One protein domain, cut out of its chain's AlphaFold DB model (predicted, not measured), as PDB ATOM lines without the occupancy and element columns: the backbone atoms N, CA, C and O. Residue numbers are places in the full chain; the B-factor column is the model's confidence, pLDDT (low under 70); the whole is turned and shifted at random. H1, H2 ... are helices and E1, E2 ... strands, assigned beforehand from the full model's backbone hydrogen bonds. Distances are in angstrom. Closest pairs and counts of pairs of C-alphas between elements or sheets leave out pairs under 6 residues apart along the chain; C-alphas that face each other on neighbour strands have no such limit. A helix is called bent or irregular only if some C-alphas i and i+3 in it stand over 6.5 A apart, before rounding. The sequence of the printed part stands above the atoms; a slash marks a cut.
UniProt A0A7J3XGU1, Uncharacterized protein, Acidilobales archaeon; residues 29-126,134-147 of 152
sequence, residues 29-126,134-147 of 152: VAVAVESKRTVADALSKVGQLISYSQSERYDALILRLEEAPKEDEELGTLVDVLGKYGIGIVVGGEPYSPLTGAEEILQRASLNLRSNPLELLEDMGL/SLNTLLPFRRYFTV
ATOM      1  N   VAL A  29     113.022 190.070 134.362       92.00
ATOM      2  CA  VAL A  29     114.094 189.567 135.227       92.00
ATOM      3  C   VAL A  29     115.438 189.744 134.537       92.00
ATOM      4  O   VAL A  29     115.562 189.485 133.337       92.00
ATOM      5  N   ALA A  30     116.443 190.177 135.287       94.56
ATOM      6  CA  ALA A  30     117.820 190.250 134.826       94.56
ATOM      7  C   ALA A  30     118.540 188.942 135.165       94.56
ATOM      8  O   ALA A  30     118.669 188.575 136.332       94.56
ATOM      9  N   VAL A  31     119.030 188.231 134.151       95.38
ATOM     10  CA  VAL A  31     119.761 186.972 134.339       95.38
ATOM     11  C   VAL A  31     121.151 187.115 133.748       95.38
ATOM     12  O   VAL A  31     121.293 187.439 132.570       95.38
ATOM     13  N   ALA A  32     122.170 186.841 134.555       95.88
ATOM     14  CA  ALA A  32     123.536 186.707 134.072       95.88
ATOM     15  C   ALA A  32     123.832 185.240 133.743       95.88
ATOM     16  O   ALA A  32     123.538 184.342 134.535       95.88
ATOM     17  N   VAL A  33     124.420 185.005 132.569       96.44
ATOM     18  CA  VAL A  33     124.860 183.680 132.119       96.44
ATOM     19  C   VAL A  33     126.342 183.760 131.788       96.44
ATOM     20  O   VAL A  33     126.731 184.412 130.823       96.44
ATOM     21  N   GLU A  34     127.169 183.099 132.588       95.88
ATOM     22  CA  GLU A  34     128.612 183.015 132.364       95.88
ATOM     23  C   GLU A  34     128.935 181.659 131.741       95.88
ATOM     24  O   GLU A  34     128.513 180.631 132.263       95.88
ATOM     25  N   SER A  35     129.693 181.634 130.643       95.88
ATOM     26  CA  SER A  35     130.116 180.375 130.009       95.88
ATOM     27  C   SER A  35     131.537 179.998 130.436       95.88
ATOM     28  O   SER A  35     132.435 180.849 130.511       95.88
ATOM     29  N   LYS A  36     131.738 178.715 130.740       95.50
ATOM     30  CA  LYS A  36     133.046 178.107 131.000       95.50
ATOM     31  C   LYS A  36     133.129 176.783 130.267       95.50
ATOM     32  O   LYS A  36     132.177 176.009 130.255       95.50
ATOM     33  N   ARG A  37     134.288 176.520 129.677       93.94
ATOM     34  CA  ARG A  37     134.487 175.317 128.881       93.94
ATOM     35  C   ARG A  37     134.417 174.054 129.738       93.94
ATOM     36  O   ARG A  37     133.709 173.119 129.386       93.94
ATOM     37  N   THR A  38     135.119 174.062 130.871       94.25
ATOM     38  CA  THR A  38     135.268 172.912 131.773       94.25
ATOM     39  C   THR A  38     134.967 173.272 133.232       94.25
ATOM     40  O   THR A  38     134.923 174.447 133.605       94.25
ATOM     41  N   VAL A  39     134.801 172.248 134.078       95.81
ATOM     42  CA  VAL A  39     134.658 172.397 135.539       95.81
ATOM     43  C   VAL A  39     135.899 173.055 136.151       95.81
ATOM     44  O   VAL A  39     135.764 174.007 136.918       95.81
ATOM     45  N   ALA A  40     137.098 172.624 135.753       94.38
ATOM     46  CA  ALA A  40     138.359 173.204 136.215       94.38
ATOM     47  C   ALA A  40     138.464 174.707 135.889       94.38
ATOM     48  O   ALA A  40     138.818 175.515 136.755       94.38
ATOM     49  N   ASP A  41     138.080 175.115 134.672       95.06
ATOM     50  CA  ASP A  41     138.039 176.533 134.294       95.06
ATOM     51  C   ASP A  41     137.054 177.319 135.164       95.06
ATOM     52  O   ASP A  41     137.369 178.424 135.616       95.06
ATOM     53  N   ALA A  42     135.874 176.751 135.429       95.62
ATOM     54  CA  ALA A  42     134.875 177.367 136.291       95.62
ATOM     55  C   ALA A  42     135.375 177.539 137.732       95.62
ATOM     56  O   ALA A  42     135.250 178.633 138.286       95.62
ATOM     57  N   LEU A  43     136.005 176.511 138.309       96.50
ATOM     58  CA  LEU A  43     136.603 176.571 139.645       96.50
ATOM     59  C   LEU A  43     137.698 177.641 139.725       96.50
ATOM     60  O   LEU A  43     137.706 178.444 140.659       96.50
ATOM     61  N   SER A  44     138.561 177.742 138.707       96.38
ATOM     62  CA  SER A  44     139.623 178.761 138.658       96.38
ATOM     63  C   SER A  44     139.095 180.206 138.638       96.38
ATOM     64  O   SER A  44     139.814 181.145 138.992       96.38
ATOM     65  N   LYS A  45     137.831 180.400 138.236       95.25
ATOM     66  CA  LYS A  45     137.152 181.702 138.128       95.25
ATOM     67  C   LYS A  45     135.965 181.850 139.079       95.25
ATOM     68  O   LYS A  45     135.200 182.806 138.952       95.25
ATOM     69  N   VAL A  46     135.831 180.976 140.074       95.56
ATOM     70  CA  VAL A  46     134.671 180.967 140.976       95.56
ATOM     71  C   VAL A  46     134.492 182.287 141.733       95.56
ATOM     72  O   VAL A  46     133.369 182.746 141.923       95.56
ATOM     73  N   GLY A  47     135.592 182.965 142.086       95.50
ATOM     74  CA  GLY A  47     135.544 184.270 142.751       95.50
ATOM     75  C   GLY A  47     134.833 185.349 141.927       95.50
ATOM     76  O   GLY A  47     134.118 186.176 142.486       95.50
ATOM     77  N   GLN A  48     134.957 185.306 140.596       94.94
ATOM     78  CA  GLN A  48     134.251 186.225 139.700       94.94
ATOM     79  C   GLN A  48     132.740 185.960 139.721       94.94
ATOM     80  O   GLN A  48     131.958 186.895 139.875       94.94
ATOM     81  N   LEU A  49     132.331 184.690 139.653       94.88
ATOM     82  CA  LEU A  49     130.920 184.292 139.742       94.88
ATOM     83  C   LEU A  49     130.297 184.738 141.073       94.88
ATOM     84  O   LEU A  49     129.207 185.305 141.094       94.88
ATOM     85  N   ILE A  50     131.019 184.549 142.178       94.75
ATOM     86  CA  ILE A  50     130.584 185.002 143.504       94.75
ATOM     87  C   ILE A  50     130.467 186.532 143.552       94.75
ATOM     88  O   ILE A  50     129.508 187.060 144.109       94.75
ATOM     89  N   SER A  51     131.394 187.267 142.933       95.44
ATOM     90  CA  SER A  51     131.307 188.733 142.896       95.44
ATOM     91  C   SER A  51     130.061 189.232 142.153       95.44
ATOM     92  O   SER A  51     129.434 190.201 142.578       95.44
ATOM     93  N   TYR A  52     129.641 188.536 141.090       93.88
ATOM     94  CA  TYR A  52     128.413 188.868 140.372       93.88
ATOM     95  C   TYR A  52     127.170 188.622 141.222       93.88
ATOM     96  O   TYR A  52     126.292 189.485 141.253       93.88
ATOM     97  N   SER A  53     127.103 187.499 141.947       91.31
ATOM     98  CA  SER A  53     125.950 187.204 142.807       91.31
ATOM     99  C   SER A  53     125.802 188.201 143.960       91.31
ATOM    100  O   SER A  53     124.686 188.493 144.377       91.31
ATOM    101  N   GLN A  54     126.908 188.779 144.433       90.88
ATOM    102  CA  GLN A  54     126.919 189.801 145.485       90.88
ATOM    103  C   GLN A  54     126.631 191.223 144.983       90.88
ATOM    104  O   GLN A  54     126.328 192.095 145.792       90.88
ATOM    105  N   SER A  55     126.725 191.475 143.675       90.56
ATOM    106  CA  SER A  55     126.548 192.820 143.103       90.56
ATOM    107  C   SER A  55     125.100 193.318 143.080       90.56
ATOM    108  O   SER A  55     124.876 194.492 142.803       90.56
ATOM    109  N   GLU A  56     124.127 192.424 143.283       86.12
ATOM    110  CA  GLU A  56     122.681 192.679 143.160       86.12
ATOM    111  C   GLU A  56     122.220 193.239 141.790       86.12
ATOM    112  O   GLU A  56     121.044 193.549 141.612       86.12
ATOM    113  N   ARG A  57     123.097 193.285 140.769       93.75
ATOM    114  CA  ARG A  57     122.748 193.723 139.397       93.75
ATOM    115  C   ARG A  57     121.879 192.730 138.625       93.75
ATOM    116  O   ARG A  57     121.302 193.096 137.606       93.75
ATOM    117  N   TYR A  58     121.802 191.484 139.083       95.56
ATOM    118  CA  TYR A  58     121.067 190.408 138.423       95.56
ATOM    119  C   TYR A  58     120.141 189.713 139.421       95.56
ATOM    120  O   TYR A  58     120.512 189.488 140.572       95.56
ATOM    121  N   ASP A  59     118.948 189.328 138.971       95.19
ATOM    122  CA  ASP A  59     117.990 188.564 139.775       95.19
ATOM    123  C   ASP A  59     118.393 187.099 139.926       95.19
ATOM    124  O   ASP A  59     118.001 186.461 140.905       95.19
ATOM    125  N   ALA A  60     119.148 186.574 138.958       96.00
ATOM    126  CA  ALA A  60     119.709 185.231 138.970       96.00
ATOM    127  C   ALA A  60     121.040 185.176 138.202       96.00
ATOM    128  O   ALA A  60     121.237 185.882 137.211       96.00
ATOM    129  N   LEU A  61     121.934 184.287 138.639       97.00
ATOM    130  CA  LEU A  61     123.204 183.990 137.975       97.00
ATOM    131  C   LEU A  61     123.270 182.500 137.636       97.00
ATOM    132  O   LEU A  61     122.967 181.655 138.480       97.00
ATOM    133  N   ILE A  62     123.677 182.187 136.410       97.81
ATOM    134  CA  ILE A  62     123.820 180.822 135.906       97.81
ATOM    135  C   ILE A  62     125.207 180.657 135.288       97.81
ATOM    136  O   ILE A  62     125.623 181.436 134.433       97.81
ATOM    137  N   LEU A  63     125.911 179.612 135.704       97.56
ATOM    138  CA  LEU A  63     127.088 179.097 135.025       97.56
ATOM    139  C   LEU A  63     126.648 178.089 133.955       97.56
ATOM    140  O   LEU A  63     125.966 177.115 134.267       97.56
ATOM    141  N   ARG A  64     127.066 178.295 132.707       97.44
ATOM    142  CA  ARG A  64     126.960 177.322 131.617       97.44
ATOM    143  C   ARG A  64     128.300 176.607 131.443       97.44
ATOM    144  O   ARG A  64     129.308 177.257 131.171       97.44
ATOM    145  N   LEU A  65     128.286 175.284 131.560       96.50
ATOM    146  CA  LEU A  65     129.383 174.408 131.168       96.50
ATOM    147  C   LEU A  65     129.192 173.985 129.708       96.50
ATOM    148  O   LEU A  65     128.137 173.462 129.340       96.50
ATOM    149  N   GLU A  66     130.190 174.253 128.870       93.94
ATOM    150  CA  GLU A  66     130.134 173.922 127.439       93.94
ATOM    151  C   GLU A  66     130.355 172.426 127.203       93.94
ATOM    152  O   GLU A  66     129.657 171.810 126.397       93.94
ATOM    153  N   GLU A  67     131.308 171.833 127.923       91.19
ATOM    154  CA  GLU A  67     131.565 170.398 127.893       91.19
ATOM    155  C   GLU A  67     130.767 169.692 128.994       91.19
ATOM    156  O   GLU A  67     130.647 170.185 130.119       91.19
ATOM    157  N   ALA A  68     130.227 168.514 128.666       88.44
ATOM    158  CA  ALA A  68     129.571 167.670 129.653       88.44
ATOM    159  C   ALA A  68     130.588 167.284 130.737       88.44
ATOM    160  O   ALA A  68     131.627 166.693 130.409       88.44
ATOM    161  N   PRO A  69     130.334 167.625 132.010       87.12
ATOM    162  CA  PRO A  69     131.269 167.309 133.069       87.12
ATOM    163  C   PRO A  69     131.307 165.798 133.285       87.12
ATOM    164  O   PRO A  69     130.310 165.095 133.107       87.12
ATOM    165  N   LYS A  70     132.471 165.291 133.686       85.06
ATOM    166  CA  LYS A  70     132.549 163.946 134.252       85.06
ATOM    167  C   LYS A  70     132.019 164.018 135.681       85.06
ATOM    168  O   LYS A  70     132.227 165.017 136.362       85.06
ATOM    169  N   GLU A  71     131.322 162.980 136.125       79.19
ATOM    170  CA  GLU A  71     130.986 162.857 137.542       79.19
ATOM    171  C   GLU A  71     132.281 162.615 138.323       79.19
ATOM    172  O   GLU A  71     132.832 161.512 138.321       79.19
ATOM    173  N   ASP A  72     132.799 163.678 138.930       87.31
ATOM    174  CA  ASP A  72     134.027 163.670 139.711       87.31
ATOM    175  C   ASP A  72     133.956 164.639 140.905       87.31
ATOM    176  O   ASP A  72     132.970 165.350 141.132       87.31
ATOM    177  N   GLU A  73     135.009 164.617 141.721       91.75
ATOM    178  CA  GLU A  73     135.129 165.425 142.937       91.75
ATOM    179  C   GLU A  73     135.144 166.937 142.645       91.75
ATOM    180  O   GLU A  73     134.654 167.737 143.451       91.75
ATOM    181  N   GLU A  74     135.648 167.348 141.476       93.31
ATOM    182  CA  GLU A  74     135.674 168.754 141.072       93.31
ATOM    183  C   GLU A  74     134.264 169.266 140.786       93.31
ATOM    184  O   GLU A  74     133.907 170.362 141.229       93.31
ATOM    185  N   LEU A  75     133.434 168.469 140.101       95.25
ATOM    186  CA  LEU A  75     132.038 168.823 139.856       95.25
ATOM    187  C   LEU A  75     131.272 168.967 141.174       95.25
ATOM    188  O   LEU A  75     130.565 169.959 141.358       95.25
ATOM    189  N   GLY A  76     131.446 168.021 142.104       96.19
ATOM    190  CA  GLY A  76     130.839 168.096 143.437       96.19
ATOM    191  C   GLY A  76     131.253 169.365 144.185       96.19
ATOM    192  O   GLY A  76     130.405 170.106 144.683       96.19
ATOM    193  N   THR A  77     132.548 169.688 144.161       96.25
ATOM    194  CA  THR A  77     133.083 170.921 144.756       96.25
ATOM    195  C   THR A  77     132.469 172.171 144.124       96.25
ATOM    196  O   THR A  77     132.091 173.107 144.832       96.25
ATOM    197  N   LEU A  78     132.350 172.207 142.794       96.94
ATOM    198  CA  LEU A  78     131.764 173.334 142.073       96.94
ATOM    199  C   LEU A  78     130.288 173.530 142.442       96.94
ATOM    200  O   LEU A  78     129.884 174.657 142.738       96.94
ATOM    201  N   VAL A  79     129.506 172.446 142.453       97.06
ATOM    202  CA  VAL A  79     128.091 172.437 142.857       97.06
ATOM    203  C   VAL A  79     127.946 172.974 144.280       97.06
ATOM    204  O   VAL A  79     127.217 173.943 144.493       97.06
ATOM    205  N   ASP A  80     128.714 172.441 145.232       96.56
ATOM    206  CA  ASP A  80     128.658 172.844 146.639       96.56
ATOM    207  C   ASP A  80     129.031 174.315 146.852       96.56
ATOM    208  O   ASP A  80     128.376 175.036 147.615       96.56
ATOM    209  N   VAL A  81     130.098 174.784 146.197       96.62
ATOM    210  CA  VAL A  81     130.547 176.173 146.324       96.62
ATOM    211  C   VAL A  81     129.513 177.113 145.721       96.62
ATOM    212  O   VAL A  81     129.075 178.035 146.405       96.62
ATOM    213  N   LEU A  82     129.087 176.884 144.477       96.75
ATOM    214  CA  LEU A  82     128.124 177.750 143.796       96.75
ATOM    215  C   LEU A  82     126.733 177.698 144.442       96.75
ATOM    216  O   LEU A  82     126.041 178.719 144.493       96.75
ATOM    217  N   GLY A  83     126.351 176.549 145.004       96.12
ATOM    218  CA  GLY A  83     125.079 176.348 145.695       96.12
ATOM    219  C   GLY A  83     124.925 177.250 146.916       96.12
ATOM    220  O   GLY A  83     123.868 177.850 147.106       96.12
ATOM    221  N   LYS A  84     126.003 177.462 147.684       95.12
ATOM    222  CA  LYS A  84     126.018 178.395 148.833       95.12
ATOM    223  C   LYS A  84     125.692 179.838 148.448       95.12
ATOM    224  O   LYS A  84     125.201 180.591 149.285       95.12
ATOM    225  N   TYR A  85     125.949 180.216 147.197       95.12
ATOM    226  CA  TYR A  85     125.671 181.550 146.663       95.12
ATOM    227  C   TYR A  85     124.420 181.591 145.776       95.12
ATOM    228  O   TYR A  85     124.143 182.621 145.167       95.12
ATOM    229  N   GLY A  86     123.663 180.491 145.692       95.25
ATOM    230  CA  GLY A  86     122.446 180.410 144.887       95.25
ATOM    231  C   GLY A  86     122.691 180.511 143.378       95.25
ATOM    232  O   GLY A  86     121.796 180.933 142.649       95.25
ATOM    233  N   ILE A  87     123.884 180.157 142.903       97.50
ATOM    234  CA  ILE A  87     124.259 180.245 141.488       97.50
ATOM    235  C   ILE A  87     123.854 178.945 140.787       97.50
ATOM    236  O   ILE A  87     124.204 177.860 141.244       97.50
ATOM    237  N   GLY A  88     123.116 179.034 139.681       97.81
ATOM    238  CA  GLY A  88     122.708 177.860 138.903       97.81
ATOM    239  C   GLY A  88     123.845 177.298 138.055       97.81
ATOM    240  O   GLY A  88     124.780 178.018 137.713       97.81
ATOM    241  N   ILE A  89     123.749 176.024 137.687       97.81
ATOM    242  CA  ILE A  89     124.695 175.341 136.803       97.81
ATOM    243  C   ILE A  89     123.903 174.591 135.738       97.81
ATOM    244  O   ILE A  89     123.020 173.786 136.055       97.81
ATOM    245  N   VAL A  90     124.237 174.850 134.478       97.38
ATOM    246  CA  VAL A  90     123.650 174.188 133.314       97.38
ATOM    247  C   VAL A  90     124.734 173.635 132.400       97.38
ATOM    248  O   VAL A  90     125.855 174.139 132.399       97.38
ATOM    249  N   VAL A  91     124.391 172.629 131.602       96.00
ATOM    250  CA  VAL A  91     125.284 172.010 130.615       96.00
ATOM    251  C   VAL A  91     124.689 172.145 129.217       96.00
ATOM    252  O   VAL A  91     123.490 171.932 129.005       96.00
ATOM    253  N   GLY A  92     125.552 172.484 128.260       91.81
ATOM    254  CA  GLY A  92     125.214 172.617 126.848       91.81
ATOM    255  C   GLY A  92     124.652 173.989 126.458       91.81
ATOM    256  O   GLY A  92     124.660 174.952 127.230       91.81
ATOM    257  N   GLY A  93     124.165 174.070 125.219       87.81
ATOM    258  CA  GLY A  93     123.830 175.335 124.558       87.81
ATOM    259  C   GLY A  93     125.048 175.991 123.897       87.81
ATOM    260  O   GLY A  93     126.176 175.524 124.029       87.81
ATOM    261  N   GLU A  94     124.815 177.068 123.151       89.19
ATOM    262  CA  GLU A  94     125.879 177.783 122.439       89.19
ATOM    263  C   GLU A  94     126.569 178.802 123.369       89.19
ATOM    264  O   GLU A  94     125.877 179.535 124.085       89.19
ATOM    265  N   PRO A  95     127.908 178.902 123.395       88.12
ATOM    266  CA  PRO A  95     128.602 179.945 124.153       88.12
ATOM    267  C   PRO A  95     128.135 181.352 123.753       88.12
ATOM    268  O   PRO A  95     127.791 181.594 122.599       88.12
ATOM    269  N   TYR A  96     128.122 182.294 124.701       87.25
ATOM    270  CA  TYR A  96     127.724 183.696 124.461       87.25
ATOM    271  C   TYR A  96     126.292 183.895 123.916       87.25
ATOM    272  O   TYR A  96     125.960 184.965 123.407       87.25
ATOM    273  N   SER A  97     125.427 182.886 124.054       90.25
ATOM    274  CA  SER A  97     124.015 182.926 123.656       90.25
ATOM    275  C   SER A  97     123.077 182.924 124.877       90.25
ATOM    276  O   SER A  97     123.481 182.471 125.957       90.25
ATOM    277  N   PRO A  98     121.818 183.392 124.756       91.75
ATOM    278  CA  PRO A  98     120.833 183.238 125.825       91.75
ATOM    279  C   PRO A  98     120.547 181.755 126.119       91.75
ATOM    280  O   PRO A  98     120.854 180.868 125.324       91.75
ATOM    281  N   LEU A  99     119.934 181.472 127.271       92.06
ATOM    282  CA  LEU A  99     119.373 180.143 127.525       92.06
ATOM    283  C   LEU A  99     118.239 179.864 126.537       92.06
ATOM    284  O   LEU A  99     117.504 180.777 126.161       92.06
ATOM    285  N   THR A 100     118.088 178.605 126.138       89.19
ATOM    286  CA  THR A 100     117.096 178.200 125.128       89.19
ATOM    287  C   THR A 100     116.016 177.271 125.673       89.19
ATOM    288  O   THR A 100     114.996 177.065 125.018       89.19
ATOM    289  N   GLY A 101     116.204 176.713 126.873       87.56
ATOM    290  CA  GLY A 101     115.307 175.689 127.412       87.56
ATOM    291  C   GLY A 101     115.700 174.269 126.998       87.56
ATOM    292  O   GLY A 101     114.982 173.322 127.325       87.56
ATOM    293  N   ALA A 102     116.818 174.095 126.293       88.62
ATOM    294  CA  ALA A 102     117.360 172.791 125.918       88.62
ATOM    295  C   ALA A 102     118.486 172.326 126.856       88.62
ATOM    296  O   ALA A 102     118.779 171.138 126.902       88.62
ATOM    297  N   GLU A 103     119.076 173.240 127.630       93.81
ATOM    298  CA  GLU A 103     120.202 172.957 128.519       93.81
ATOM    299  C   GLU A 103     119.808 172.008 129.657       93.81
ATOM    300  O   GLU A 103     118.746 172.160 130.275       93.81
ATOM    301  N   GLU A 104     120.689 171.059 129.963       95.38
ATOM    302  CA  GLU A 104     120.570 170.215 131.147       95.38
ATOM    303  C   GLU A 104     120.862 171.049 132.395       95.38
ATOM    304  O   GLU A 104     121.761 171.886 132.393       95.38
ATOM    305  N   ILE A 105     120.095 170.848 133.467       96.31
ATOM    306  CA  ILE A 105     120.270 171.595 134.715       96.31
ATOM    307  C   ILE A 105     120.864 170.672 135.758       96.31
ATOM    308  O   ILE A 105     120.190 169.756 136.223       96.31
ATOM    309  N   LEU A 106     122.087 170.987 136.169       96.06
ATOM    310  CA  LEU A 106     122.748 170.331 137.294       96.06
ATOM    311  C   LEU A 106     122.354 170.996 138.613       96.06
ATOM    312  O   LEU A 106     122.122 170.326 139.614       96.06
ATOM    313  N   GLN A 107     122.221 172.324 138.604       96.44
ATOM    314  CA  GLN A 107     121.815 173.105 139.766       96.44
ATOM    315  C   GLN A 107     120.932 174.277 139.346       96.44
ATOM    316  O   GLN A 107     121.232 175.000 138.398       96.44
ATOM    317  N   ARG A 108     119.837 174.501 140.071       97.75
ATOM    318  CA  ARG A 108     118.958 175.651 139.834       97.75
ATOM    319  C   ARG A 108     119.537 176.919 140.463       97.75
ATOM    320  O   ARG A 108     120.103 176.865 141.550       97.75
ATOM    321  N   ALA A 109     119.359 178.053 139.794       97.19
ATOM    322  CA  ALA A 109     119.717 179.364 140.324       97.19
ATOM    323  C   ALA A 109     118.634 179.882 141.275       97.19
ATOM    324  O   ALA A 109     117.445 179.726 141.011       97.19
ATOM    325  N   SER A 110     119.026 180.565 142.344       95.38
ATOM    326  CA  SER A 110     118.081 181.317 143.171       95.38
ATOM    327  C   SER A 110     117.613 182.566 142.425       95.38
ATOM    328  O   SER A 110     118.436 183.311 141.900       95.38
ATOM    329  N   LEU A 111     116.298 182.795 142.390       94.38
ATOM    330  CA  LEU A 111     115.689 183.993 141.808       94.38
ATOM    331  C   LEU A 111     115.292 184.977 142.915       94.38
ATOM    332  O   LEU A 111     114.360 184.701 143.670       94.38
ATOM    333  N   ASN A 112     115.978 186.120 142.995       90.00
ATOM    334  CA  ASN A 112     115.836 187.058 144.116       90.00
ATOM    335  C   ASN A 112     114.976 188.302 143.815       90.00
ATOM    336  O   ASN A 112     114.539 188.942 144.766       90.00
ATOM    337  N   LEU A 113     114.693 188.621 142.541       90.62
ATOM    338  CA  LEU A 113     113.845 189.755 142.104       90.62
ATOM    339  C   LEU A 113     114.199 191.106 142.765       90.62
ATOM    340  O   LEU A 113     113.312 191.855 143.176       90.62
ATOM    341  N   ARG A 114     115.497 191.393 142.917       88.25
ATOM    342  CA  ARG A 114     116.014 192.615 143.569       88.25
ATOM    343  C   ARG A 114     116.666 193.591 142.602       88.25
ATOM    344  O   ARG A 114     116.895 194.735 142.981       88.25
ATOM    345  N   SER A 115     117.009 193.137 141.401       91.94
ATOM    346  CA  SER A 115     117.740 193.958 140.446       91.94
ATOM    347  C   SER A 115     116.851 195.041 139.834       91.94
ATOM    348  O   SER A 115     115.626 195.040 139.985       91.94
ATOM    349  N   ASN A 116     117.479 195.952 139.089       91.56
ATOM    350  CA  ASN A 116     116.799 196.898 138.217       91.56
ATOM    351  C   ASN A 116     117.045 196.528 136.738       91.56
ATOM    352  O   ASN A 116     118.029 196.981 136.147       91.56
ATOM    353  N   PRO A 117     116.163 195.730 136.101       90.56
ATOM    354  CA  PRO A 117     116.340 195.337 134.704       90.56
ATOM    355  C   PRO A 117     116.344 196.506 133.712       90.56
ATOM    356  O   PRO A 117     116.865 196.352 132.609       90.56
ATOM    357  N   LEU A 118     115.764 197.660 134.072       88.56
ATOM    358  CA  LEU A 118     115.780 198.847 133.212       88.56
ATOM    359  C   LEU A 118     117.176 199.466 133.149       88.56
ATOM    360  O   LEU A 118     117.648 199.763 132.058       88.56
ATOM    361  N   GLU A 119     117.855 199.586 134.288       91.38
ATOM    362  CA  GLU A 119     119.236 200.081 134.348       91.38
ATOM    363  C   GLU A 119     120.185 199.160 133.571       91.38
ATOM    364  O   GLU A 119     120.967 199.622 132.744       91.38
ATOM    365  N   LEU A 120     120.043 197.838 133.730       91.19
ATOM    366  CA  LEU A 120     120.830 196.881 132.949       91.19
ATOM    367  C   LEU A 120     120.571 197.013 131.437       91.19
ATOM    368  O   LEU A 120     121.491 196.882 130.631       91.19
ATOM    369  N   LEU A 121     119.322 197.253 131.036       88.81
ATOM    370  CA  LEU A 121     118.968 197.451 129.632       88.81
ATOM    371  C   LEU A 121     119.567 198.748 129.067       88.81
ATOM    372  O   LEU A 121     120.018 198.757 127.921       88.81
ATOM    373  N   GLU A 122     119.583 199.823 129.856       90.12
ATOM    374  CA  GLU A 122     120.245 201.082 129.503       90.12
ATOM    375  C   GLU A 122     121.754 200.874 129.312       90.12
ATOM    376  O   GLU A 122     122.296 201.296 128.286       90.12
ATOM    377  N   ASP A 123     122.400 200.132 130.218       91.44
ATOM    378  CA  ASP A 123     123.821 199.777 130.134       91.44
ATOM    379  C   ASP A 123     124.162 198.961 128.875       91.44
ATOM    380  O   ASP A 123     125.226 199.139 128.277       91.44
ATOM    381  N   MET A 124     123.267 198.066 128.440       90.69
ATOM    382  CA  MET A 124     123.459 197.284 127.209       90.69
ATOM    383  C   MET A 124     123.454 198.157 125.943       90.69
ATOM    384  O   MET A 124     124.067 197.790 124.934       90.69
ATOM    385  N   GLY A 125     122.760 199.300 125.968       88.62
ATOM    386  CA  GLY A 125     122.746 200.286 124.890       88.62
ATOM    387  C   GLY A 125     122.462 199.700 123.498       88.62
ATOM    388  O   GLY A 125     121.527 198.924 123.287       88.62
ATOM    389  N   LEU A 126     123.278 200.083 122.510       83.81
ATOM    390  CA  LEU A 126     123.127 199.652 121.111       83.81
ATOM    391  C   LEU A 126     123.504 198.183 120.868       83.81
ATOM    392  O   LEU A 126     123.171 197.642 119.814       83.81
ATOM    393  N   SER A 134     107.349 183.125 122.236       83.62
ATOM    394  CA  SER A 134     105.985 182.959 122.741       83.62
ATOM    395  C   SER A 134     105.982 182.675 124.246       83.62
ATOM    396  O   SER A 134     106.929 182.090 124.778       83.62
ATOM    397  N   LEU A 135     104.887 183.011 124.936       81.38
ATOM    398  CA  LEU A 135     104.751 182.736 126.371       81.38
ATOM    399  C   LEU A 135     104.909 181.239 126.688       81.38
ATOM    400  O   LEU A 135     105.529 180.869 127.678       81.38
ATOM    401  N   ASN A 136     104.402 180.374 125.813       83.06
ATOM    402  CA  ASN A 136     104.487 178.919 125.920       83.06
ATOM    403  C   ASN A 136     105.952 178.455 125.924       83.06
ATOM    404  O   ASN A 136     106.308 177.537 126.658       83.06
ATOM    405  N   THR A 137     106.796 179.114 125.127       82.38
ATOM    406  CA  THR A 137     108.243 178.863 125.037       82.38
ATOM    407  C   THR A 137     109.000 179.429 126.243       82.38
ATOM    408  O   THR A 137     110.034 178.890 126.621       82.38
ATOM    409  N   LEU A 138     108.470 180.475 126.884       82.75
ATOM    410  CA  LEU A 138     109.013 181.044 128.122       82.75
ATOM    411  C   LEU A 138     108.709 180.195 129.363       82.75
ATOM    412  O   LEU A 138     109.505 180.175 130.297       82.75
ATOM    413  N   LEU A 139     107.576 179.483 129.405       85.00
ATOM    414  CA  LEU A 139     107.178 178.688 130.576       85.00
ATOM    415  C   LEU A 139     108.249 177.679 131.039       85.00
ATOM    416  O   LEU A 139     108.506 177.633 132.247       85.00
ATOM    417  N   PRO A 140     108.915 176.919 130.143       88.00
ATOM    418  CA  PRO A 140     110.017 176.042 130.517       88.00
ATOM    419  C   PRO A 140     111.143 176.730 131.287       88.00
ATOM    420  O   PRO A 140     111.735 176.081 132.139       88.00
ATOM    421  N   PHE A 141     111.410 178.025 131.075       90.69
ATOM    422  CA  PHE A 141     112.520 178.724 131.738       90.69
ATOM    423  C   PHE A 141     112.365 178.776 133.259       90.69
ATOM    424  O   PHE A 141     113.353 178.877 133.979       90.69
ATOM    425  N   ARG A 142     111.144 178.605 133.781       90.81
ATOM    426  CA  ARG A 142     110.901 178.481 135.226       90.81
ATOM    427  C   ARG A 142     111.726 177.366 135.868       90.81
ATOM    428  O   ARG A 142     112.056 177.458 137.044       90.81
ATOM    429  N   ARG A 143     112.080 176.327 135.107       93.50
ATOM    430  CA  ARG A 143     112.838 175.175 135.602       93.50
ATOM    431  C   ARG A 143     114.285 175.514 135.993       93.50
ATOM    432  O   ARG A 143     114.859 174.766 136.778       93.50
ATOM    433  N   TYR A 144     114.858 176.608 135.469       95.75
ATOM    434  CA  TYR A 144     116.210 177.065 135.828       95.75
ATOM    435  C   TYR A 144     116.282 177.631 137.242       95.75
ATOM    436  O   TYR A 144     117.378 177.752 137.783       95.75
ATOM    437  N   PHE A 145     115.139 177.978 137.837       95.50
ATOM    438  CA  PHE A 145     115.104 178.773 139.049       95.50
ATOM    439  C   PHE A 145     114.524 178.011 140.239       95.50
ATOM    440  O   PHE A 145     113.577 177.230 140.122       95.50
ATOM    441  N   THR A 146     115.076 178.285 141.414       94.19
ATOM    442  CA  THR A 146     114.427 178.089 142.707       94.19
ATOM    443  C   THR A 146     113.964 179.444 143.223       94.19
ATOM    444  O   THR A 146     114.697 180.432 143.187       94.19
ATOM    445  N   VAL A 147     112.721 179.500 143.696       83.88
ATOM    446  CA  VAL A 147     112.174 180.696 144.343       83.88
ATOM    447  C   VAL A 147     112.287 180.478 145.844       83.88
ATOM    448  O   VAL A 147     111.512 179.724 146.430       83.88
TER     449      VAL A 147
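Overview. This is residues 29 to 126 and 134 to 147 of the 152 residues of an uncharacterized protein of Acidilobales archaeon (UniProt A0A7J3XGU1). A strongly twisted sheet of four strands is covered on one face by three helices, H1, H2 and H3, in two layers, while the long link of residues 92 to 103 passes on the sheet's other side. H5 reaches the sheet with residues 143 to 144, and H4 lies well out from the body. The printed part has 112 residues, with five named helices and four named strands in the order E1 H1 H2 E2 H3 E3 E4 H4 H5. The sheet, E1 E2 E3 E4, is mixed and the class is mixed, helices and strands. The whole is compact, with a radius of gyration of the C-alphas of 13.7 A and spans of 39 by 31 by 29 A.

Arrangement. E1, residues 31 to 36, is an edge strand, parallel to E2, residues 60 to 65, with N 34 and O 62 2.9 A apart. E3, residues 88 to 91, is parallel to E2, with N 63 and O 88 at 2.8 A. E3 forms an antiparallel hairpin with E4, residues 104 to 107, the other edge strand, with N 91 and O 104 at 2.8 A. H1, residues 39 to 44, and H2, residues 46 to 54, stand between E1 and E2 in a strand-helix-strand unit, two parallel neighbour strands with helices between them; H3, residues 73 to 84, does so between E2 and E3, and both crossovers are right-handed. H1, H2 and H3 are on the same face. H2 runs along E2, at 5 degrees on the local plane and a height over the sheet of 9.8 A; its closest C-alphas to E2 are those of Ser 53 and Leu 61, 6.4 A. H3 lies over E3 and E4 at a height of 9.5 A. With residues 74 to 78 alone, H3 touches H1 at a steep tilt of 59 degrees, closest at the C-alphas of Val 39 and Leu 75, 6.2 A. H5, residues 135 to 144, only grazes the sheet; its closest C-alphas to E4 are those of Tyr 144 and Ile 105, 6.9 A. H4, residues 117 to 126, is not on the sheet and is apart from H5. Each O i to N i+4 pair is within hydrogen-bond range in H1, H2 and H3, against 5 of 6 in H4 and 1 of 6 in H5, where 5 of 7 O i to N i+3 pairs are.

Along the chain. E1 begins at C-alpha 31, (119.761, 186.972, 134.339), and is 16.3 A long; E2 is 16.5 A. H3 is 16.9 A, H5 15.9 A and H4 15.8 A long. H4 is irregular, with C-alphas 123 and 126 9.1 A apart. H5 is neither bent nor irregular, but only just: C-alphas 137 and 140 are 6.4 A apart. It ends at C-alpha 144, (116.210, 177.065, 135.828).

Size, cuts and confidence. The two C-alphas farthest apart are those of Glu 73 and Leu 126, 42.3 A. Residues 127 to 133 are not printed, and C-alphas 126 and 134 are 24.0 A apart across this cut. Of the links that are printed whole, E3 to E4 is long. Mean pLDDT of the printed part is 92.6, and no printed residue is under 70.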